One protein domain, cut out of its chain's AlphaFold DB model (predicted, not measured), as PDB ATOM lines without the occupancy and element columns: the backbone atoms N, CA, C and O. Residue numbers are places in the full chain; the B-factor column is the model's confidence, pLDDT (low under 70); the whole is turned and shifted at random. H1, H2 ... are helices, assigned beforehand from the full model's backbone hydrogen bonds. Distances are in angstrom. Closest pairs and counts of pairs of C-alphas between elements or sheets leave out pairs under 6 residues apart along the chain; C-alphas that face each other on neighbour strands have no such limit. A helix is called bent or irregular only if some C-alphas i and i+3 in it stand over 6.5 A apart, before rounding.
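Overview. This is residues 12 to 63 of the 666 residues of an uncharacterized protein of uncultured marine thaumarchaeote AD1000_96_F07 (UniProt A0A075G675). Two helices meet end to end at a corner and make a wide, open V with nothing between its arms. The longer arm is H1 and the shorter is H2, which has a kink on its way out from the corner. The printed part has 52 residues, with two named helices in the order H1, H2 and no named strand; its class is all helix. The whole is extended, with a radius of gyration of the C-alphas of 19.4 A and spans of 64 by 23 by 9 A.

Arrangement. Start with the longest helix, H1, residues 12 to 41, and go on to H2, residues 43 to 62. The two are close but not clearly touching, with 2 pairs of C-alphas within 8 A. Look at Ala 39 and Tyr 46 for their closest C-alphas, 6.4 A apart. The lines of H1 and H2 are only just about perpendicular, at 70.3 degrees, and their centres are 31.4 A apart. H2 is irregular: C-alphas 46 and 49 are 7.1 A apart, and its line is a rough one. Near residue 50 you will find its kink of 37 degrees. In H1 every O i to N i+4 pair is within hydrogen-bond range; in H2 14 of 16 are.

Along the chain. Find C-alpha 12 at (-66.959, -20.773, -25.666); from there H1 runs 42.3 A to C-alpha 41 at (-28.179, -31.082, -38.983). After Lys 42, H2 begins at Lys 43 and runs 26.3 A to C-alpha 62 at (-5.940, -12.181, -26.529).

Size, cuts and confidence. The two C-alphas farthest apart are those of Arg 12 and Glu 63, 64.5 A. Residues 12 to 37, 40 to 45 and 48 to 63 stand free. The printed part has no cut, and the link from H1 to H2 is tight. The mean pLDDT of the printed part is 83.6; look for values under 70 at residues 38 to 41, in H1.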
ATOM      1  N   ARG A  12     -67.441 -20.623 -24.288       74.62
ATOM      2  CA  ARG A  12     -66.959 -20.773 -25.666       74.62
ATOM      3  C   ARG A  12     -65.818 -19.810 -26.024       74.62
ATOM      4  O   ARG A  12     -64.848 -20.257 -26.622       74.62
ATOM      5  N   ASP A  13     -65.889 -18.542 -25.631       74.94
ATOM      6  CA  ASP A  13     -64.837 -17.553 -25.913       74.94
ATOM      7  C   ASP A  13     -63.570 -17.829 -25.095       74.94
ATOM      8  O   ASP A  13     -62.459 -17.623 -25.580       74.94
ATOM      9  N   VAL A  14     -63.725 -18.359 -23.873       77.81
ATOM     10  CA  VAL A  14     -62.601 -18.851 -23.059       77.81
ATOM     11  C   VAL A  14     -61.939 -20.053 -23.742       77.81
ATOM     12  O   VAL A  14     -60.727 -20.040 -23.932       77.81
ATOM     13  N   TYR A  15     -62.715 -21.056 -24.175       82.75
ATOM     14  CA  TYR A  15     -62.176 -22.232 -24.872       82.75
ATOM     15  C   TYR A  15     -61.481 -21.873 -26.188       82.75
ATOM     16  O   TYR A  15     -60.424 -22.423 -26.471       82.75
ATOM     17  N   ILE A  16     -62.025 -20.931 -26.970       84.50
ATOM     18  CA  ILE A  16     -61.402 -20.478 -28.222       84.50
ATOM     19  C   ILE A  16     -60.068 -19.777 -27.945       84.50
ATOM     20  O   ILE A  16     -59.094 -20.049 -28.639       84.50
ATOM     21  N   ARG A  17     -59.986 -18.917 -26.920       85.25
ATOM     22  CA  ARG A  17     -58.721 -18.257 -26.547       85.25
ATOM     23  C   ARG A  17     -57.683 -19.250 -26.036       85.25
ATOM     24  O   ARG A  17     -56.532 -19.167 -26.444       85.25
ATOM     25  N   VAL A  18     -58.082 -20.204 -25.195       86.44
ATOM     26  CA  VAL A  18     -57.182 -21.257 -24.699       86.44
ATOM     27  C   VAL A  18     -56.705 -22.146 -25.849       86.44
ATOM     28  O   VAL A  18     -55.510 -22.393 -25.965       86.44
ATOM     29  N   ALA A  19     -57.600 -22.563 -26.747       88.06
ATOM     30  CA  ALA A  19     -57.238 -23.345 -27.927       88.06
ATOM     31  C   ALA A  19     -56.316 -22.568 -28.880       88.06
ATOM     32  O   ALA A  19     -55.375 -23.146 -29.412       88.06
ATOM     33  N   ALA A  20     -56.539 -21.262 -29.060       88.88
ATOM     34  CA  ALA A  20     -55.663 -20.408 -29.857       88.88
ATOM     35  C   ALA A  20     -54.269 -20.266 -29.226       88.88
ATOM     36  O   ALA A  20     -53.278 -20.377 -29.938       88.88
ATOM     37  N   ILE A  21     -54.174 -20.088 -27.902       90.75
ATOM     38  CA  ILE A  21     -52.888 -20.050 -27.184       90.75
ATOM     39  C   ILE A  21     -52.153 -21.388 -27.328       90.75
ATOM     40  O   ILE A  21     -50.965 -21.392 -27.635       90.75
ATOM     41  N   ILE A  22     -52.854 -22.516 -27.175       91.38
ATOM     42  CA  ILE A  22     -52.275 -23.856 -27.357       91.38
ATOM     43  C   ILE A  22     -51.807 -24.059 -28.803       91.38
ATOM     44  O   ILE A  22     -50.718 -24.581 -29.020       91.38
ATOM     45  N   ALA A  23     -52.588 -23.623 -29.794       91.38
ATOM     46  CA  ALA A  23     -52.217 -23.720 -31.203       91.38
ATOM     47  C   ALA A  23     -50.994 -22.854 -31.536       91.38
ATOM     48  O   ALA A  23     -50.095 -23.324 -32.223       91.38
ATOM     49  N   ILE A  24     -50.922 -21.624 -31.013       91.69
ATOM     50  CA  ILE A  24     -49.744 -20.757 -31.159       91.69
ATOM     51  C   ILE A  24     -48.530 -21.416 -30.501       91.69
ATOM     52  O   ILE A  24     -47.489 -21.506 -31.138       91.69
ATOM     53  N   ALA A  25     -48.664 -21.934 -29.278       89.06
ATOM     54  CA  ALA A  25     -47.573 -22.617 -28.585       89.06
ATOM     55  C   ALA A  25     -47.085 -23.866 -29.342       89.06
ATOM     56  O   ALA A  25     -45.884 -24.085 -29.435       89.06
ATOM     57  N   LEU A  26     -47.994 -24.650 -29.934       91.06
ATOM     58  CA  LEU A  26     -47.656 -25.803 -30.777       91.06
ATOM     59  C   LEU A  26     -46.954 -25.390 -32.070       91.06
ATOM     60  O   LEU A  26     -45.953 -25.996 -32.430       91.06
ATOM     61  N   ILE A  27     -47.454 -24.363 -32.760       89.50
ATOM     62  CA  ILE A  27     -46.840 -23.864 -33.997       89.50
ATOM     63  C   ILE A  27     -45.450 -23.302 -33.705       89.50
ATOM     64  O   ILE A  27     -44.509 -23.630 -34.420       89.50
ATOM     65  N   VAL A  28     -45.306 -22.508 -32.642       87.62
ATOM     66  CA  VAL A  28     -44.012 -21.978 -32.196       87.62
ATOM     67  C   VAL A  28     -43.086 -23.122 -31.794       87.62
ATOM     68  O   VAL A  28     -41.956 -23.156 -32.256       87.62
ATOM     69  N   GLY A  29     -43.563 -24.102 -31.024       83.62
ATOM     70  CA  GLY A  29     -42.772 -25.265 -30.618       83.62
ATOM     71  C   GLY A  29     -42.315 -26.133 -31.793       83.62
ATOM     72  O   GLY A  29     -41.167 -26.559 -31.820       83.62
ATOM     73  N   ILE A  30     -43.172 -26.351 -32.797       81.69
ATOM     74  CA  ILE A  30     -42.820 -27.080 -34.026       81.69
ATOM     75  C   ILE A  30     -41.842 -26.263 -34.870       81.69
ATOM     76  O   ILE A  30     -40.856 -26.812 -35.342       81.69
ATOM     77  N   ALA A  31     -42.080 -24.961 -35.046       76.31
ATOM     78  CA  ALA A  31     -41.175 -24.090 -35.788       76.31
ATOM     79  C   ALA A  31     -39.795 -24.021 -35.118       76.31
ATOM     80  O   ALA A  31     -38.790 -24.168 -35.801       76.31
ATOM     81  N   MET A  32     -39.743 -23.885 -33.790       75.69
ATOM     82  CA  MET A  32     -38.506 -23.950 -33.006       75.69
ATOM     83  C   MET A  32     -37.849 -25.326 -33.108       75.69
ATOM     84  O   MET A  32     -36.646 -25.398 -33.314       75.69
ATOM     85  N   GLY A  33     -38.617 -26.412 -33.010       73.12
ATOM     86  CA  GLY A  33     -38.097 -27.776 -33.109       73.12
ATOM     87  C   GLY A  33     -37.506 -28.085 -34.485       73.12
ATOM     88  O   GLY A  33     -36.413 -28.632 -34.572       73.12
ATOM     89  N   VAL A  34     -38.188 -27.682 -35.561       71.75
ATOM     90  CA  VAL A  34     -37.687 -27.808 -36.938       71.75
ATOM     91  C   VAL A  34     -36.478 -26.905 -37.148       71.75
ATOM     92  O   VAL A  34     -35.489 -27.358 -37.708       71.75
ATOM     93  N   ASN A  35     -36.520 -25.659 -36.673       70.94
ATOM     94  CA  ASN A  35     -35.402 -24.732 -36.813       70.94
ATOM     95  C   ASN A  35     -34.157 -25.231 -36.070       70.94
ATOM     96  O   ASN A  35     -33.085 -25.263 -36.658       70.94
ATOM     97  N   ASN A  36     -34.303 -25.694 -34.827       70.00
ATOM     98  CA  ASN A  36     -33.200 -26.259 -34.050       70.00
ATOM     99  C   ASN A  36     -32.687 -27.559 -34.677       70.00
ATOM    100  O   ASN A  36     -31.488 -27.718 -34.828       70.00
ATOM    101  N   SER A  37     -33.571 -28.455 -35.126       70.81
ATOM    102  CA  SER A  37     -33.154 -29.708 -35.768       70.81
ATOM    103  C   SER A  37     -32.444 -29.481 -37.106       70.81
ATOM    104  O   SER A  37     -31.483 -30.184 -37.409       70.81
ATOM    105  N   VAL A  38     -32.894 -28.512 -37.909       66.81
ATOM    106  CA  VAL A  38     -32.217 -28.121 -39.155       66.81
ATOM    107  C   VAL A  38     -30.893 -27.429 -38.844       66.81
ATOM    108  O   VAL A  38     -29.908 -27.719 -39.517       66.81
ATOM    109  N   ALA A  39     -30.848 -26.569 -37.825       62.41
ATOM    110  CA  ALA A  39     -29.619 -25.931 -37.367       62.41
ATOM    111  C   ALA A  39     -28.603 -26.955 -36.840       62.41
ATOM    112  O   ALA A  39     -27.429 -26.824 -37.146       62.41
ATOM    113  N   ASP A  40     -29.032 -28.009 -36.143       65.81
ATOM    114  CA  ASP A  40     -28.145 -29.084 -35.686       65.81
ATOM    115  C   ASP A  40     -27.662 -29.960 -36.853       65.81
ATOM    116  O   ASP A  40     -26.487 -30.314 -36.922       65.81
ATOM    117  N   ALA A  41     -28.537 -30.277 -37.813       65.94
ATOM    118  CA  ALA A  41     -28.179 -31.082 -38.983       65.94
ATOM    119  C   ALA A  41     -27.308 -30.327 -40.007       65.94
ATOM    120  O   ALA A  41     -26.547 -30.946 -40.746       65.94
ATOM    121  N   LYS A  42     -27.421 -28.993 -40.069       74.19
ATOM    122  CA  LYS A  42     -26.647 -28.094 -40.943       74.19
ATOM    123  C   LYS A  42     -25.805 -27.109 -40.125       74.19
ATOM    124  O   LYS A  42     -25.673 -25.939 -40.484       74.19
ATOM    125  N   LYS A  43     -25.243 -27.584 -39.013       73.69
ATOM    126  CA  LYS A  43     -24.565 -26.749 -38.013       73.69
ATOM    127  C   LYS A  43     -23.425 -25.926 -38.596       73.69
ATOM    128  O   LYS A  43     -23.349 -24.734 -38.328       73.69
ATOM    129  N   ILE A  44     -22.618 -26.525 -39.468       74.75
ATOM    130  CA  ILE A  44     -21.508 -25.841 -40.147       74.75
ATOM    131  C   ILE A  44     -22.030 -24.743 -41.091       74.75
ATOM    132  O   ILE A  44     -21.540 -23.622 -41.058       74.75
ATOM    133  N   GLU A  45     -23.069 -25.020 -41.886       75.81
ATOM    134  CA  GLU A  45     -23.622 -24.062 -42.859       75.81
ATOM    135  C   GLU A  45     -24.252 -22.831 -42.179       75.81
ATOM    136  O   GLU A  45     -24.095 -21.712 -42.664       75.81
ATOM    137  N   TYR A  46     -24.949 -23.021 -41.053       77.38
ATOM    138  CA  TYR A  46     -25.651 -21.933 -40.359       77.38
ATOM    139  C   TYR A  46     -24.821 -21.242 -39.276       77.38
ATOM    140  O   TYR A  46     -24.881 -20.017 -39.176       77.38
ATOM    141  N   LEU A  47     -24.085 -21.991 -38.448       79.06
ATOM    142  CA  LEU A  47     -23.273 -21.418 -37.368       79.06
ATOM    143  C   LEU A  47     -21.860 -21.073 -37.815       79.06
ATOM    144  O   LEU A  47     -21.249 -20.211 -37.194       79.06
ATOM    145  N   GLY A  48     -21.354 -21.672 -38.892       83.88
ATOM    146  CA  GLY A  48     -19.960 -21.517 -39.282       83.88
ATOM    147  C   GLY A  48     -19.488 -20.069 -39.443       83.88
ATOM    148  O   GLY A  48     -18.463 -19.720 -38.859       83.88
ATOM    149  N   PRO A  49     -20.242 -19.178 -40.121       87.62
ATOM    150  CA  PRO A  49     -19.881 -17.764 -40.200       87.62
ATOM    151  C   PRO A  49     -19.822 -17.070 -38.833       87.62
ATOM    152  O   PRO A  49     -18.968 -16.218 -38.619       87.62
ATOM    153  N   TYR A  50     -20.708 -17.431 -37.901       88.88
ATOM    154  CA  TYR A  50     -20.729 -16.856 -36.554       88.88
ATOM    155  C   TYR A  50     -19.572 -17.378 -35.701       88.88
ATOM    156  O   TYR A  50     -18.923 -16.590 -35.018       88.88
ATOM    157  N   THR A  51     -19.274 -18.677 -35.790       90.19
ATOM    158  CA  THR A  51     -18.115 -19.296 -35.140       90.19
ATOM    159  C   THR A  51     -16.814 -18.680 -35.650       90.19
ATOM    160  O   THR A  51     -15.968 -18.319 -34.844       90.19
ATOM    161  N   ALA A  52     -16.676 -18.459 -36.961       93.56
ATOM    162  CA  ALA A  52     -15.500 -17.800 -37.533       93.56
ATOM    163  C   ALA A  52     -15.301 -16.376 -36.985       93.56
ATOM    164  O   ALA A  52     -14.182 -15.987 -36.661       93.56
ATOM    165  N   GLN A  53     -16.384 -15.601 -36.837       95.06
ATOM    166  CA  GLN A  53     -16.315 -14.274 -36.214       95.06
ATOM    167  C   GLN A  53     -15.948 -14.365 -34.731       95.06
ATOM    168  O   GLN A  53     -15.136 -13.575 -34.261       95.06
ATOM    169  N   GLN A  54     -16.502 -15.338 -34.002       95.31
ATOM    170  CA  GLN A  54     -16.140 -15.576 -32.605       95.31
ATOM    171  C   GLN A  54     -14.658 -15.913 -32.462       95.31
ATOM    172  O   GLN A  54     -13.989 -15.292 -31.641       95.31
ATOM    173  N   ILE A  55     -14.136 -16.828 -33.277       95.88
ATOM    174  CA  ILE A  55     -12.710 -17.163 -33.301       95.88
ATOM    175  C   ILE A  55     -11.886 -15.899 -33.571       95.88
ATOM    176  O   ILE A  55     -11.030 -15.548 -32.765       95.88
ATOM    177  N   GLY A  56     -12.186 -15.160 -34.644       96.25
ATOM    178  CA  GLY A  56     -11.426 -13.964 -35.019       96.25
ATOM    179  C   GLY A  56     -11.421 -12.868 -33.947       96.25
ATOM    180  O   GLY A  56     -10.363 -12.329 -33.625       96.25
ATOM    181  N   VAL A  57     -12.580 -12.559 -33.353       96.50
ATOM    182  CA  VAL A  57     -12.678 -11.553 -32.284       96.50
ATOM    183  C   VAL A  57     -11.866 -11.987 -31.069       96.50
ATOM    184  O   VAL A  57     -11.060 -11.208 -30.576       96.50
ATOM    185  N   ASN A  58     -12.021 -13.226 -30.603       97.06
ATOM    186  CA  ASN A  58     -11.338 -13.688 -29.395       97.06
ATOM    187  C   ASN A  58      -9.826 -13.849 -29.576       97.06
ATOM    188  O   ASN A  58      -9.074 -13.525 -28.658       97.06
ATOM    189  N   ARG A  59      -9.372 -14.252 -30.769       96.56
ATOM    190  CA  ARG A  59      -7.945 -14.238 -31.124       96.56
ATOM    191  C   ARG A  59      -7.357 -12.836 -31.037       96.56
ATOM    192  O   ARG A  59      -6.299 -12.657 -30.442       96.56
ATOM    193  N   HIS A  60      -8.073 -11.834 -31.547       94.19
ATOM    194  CA  HIS A  60      -7.652 -10.440 -31.436       94.19
ATOM    195  C   HIS A  60      -7.662  -9.941 -29.984       94.19
ATOM    196  O   HIS A  60      -6.725  -9.267 -29.553       94.19
ATOM    197  N   LEU A  61      -8.694 -10.288 -29.203       94.62
ATOM    198  CA  LEU A  61      -8.789  -9.897 -27.794       94.62
ATOM    199  C   LEU A  61      -7.600 -10.404 -26.973       94.62
ATOM    200  O   LEU A  61      -7.157  -9.667 -26.102       94.62
ATOM    201  N   ALA A  62      -7.057 -11.586 -27.270       94.25
ATOM    202  CA  ALA A  62      -5.940 -12.181 -26.529       94.25
ATOM    203  C   ALA A  62      -4.569 -12.102 -27.229       94.25
ATOM    204  O   ALA A  62      -3.594 -12.621 -26.697       94.25
ATOM    205  N   GLU A  63      -4.473 -11.435 -28.384       94.06
ATOM    206  CA  GLU A  63      -3.233 -11.318 -29.181       94.06
ATOM    207  C   GLU A  63      -2.654 -12.662 -29.626       94.06
ATOM    208  O   GLU A  63      -1.443 -12.820 -29.755       94.06
TER     209      GLU A  63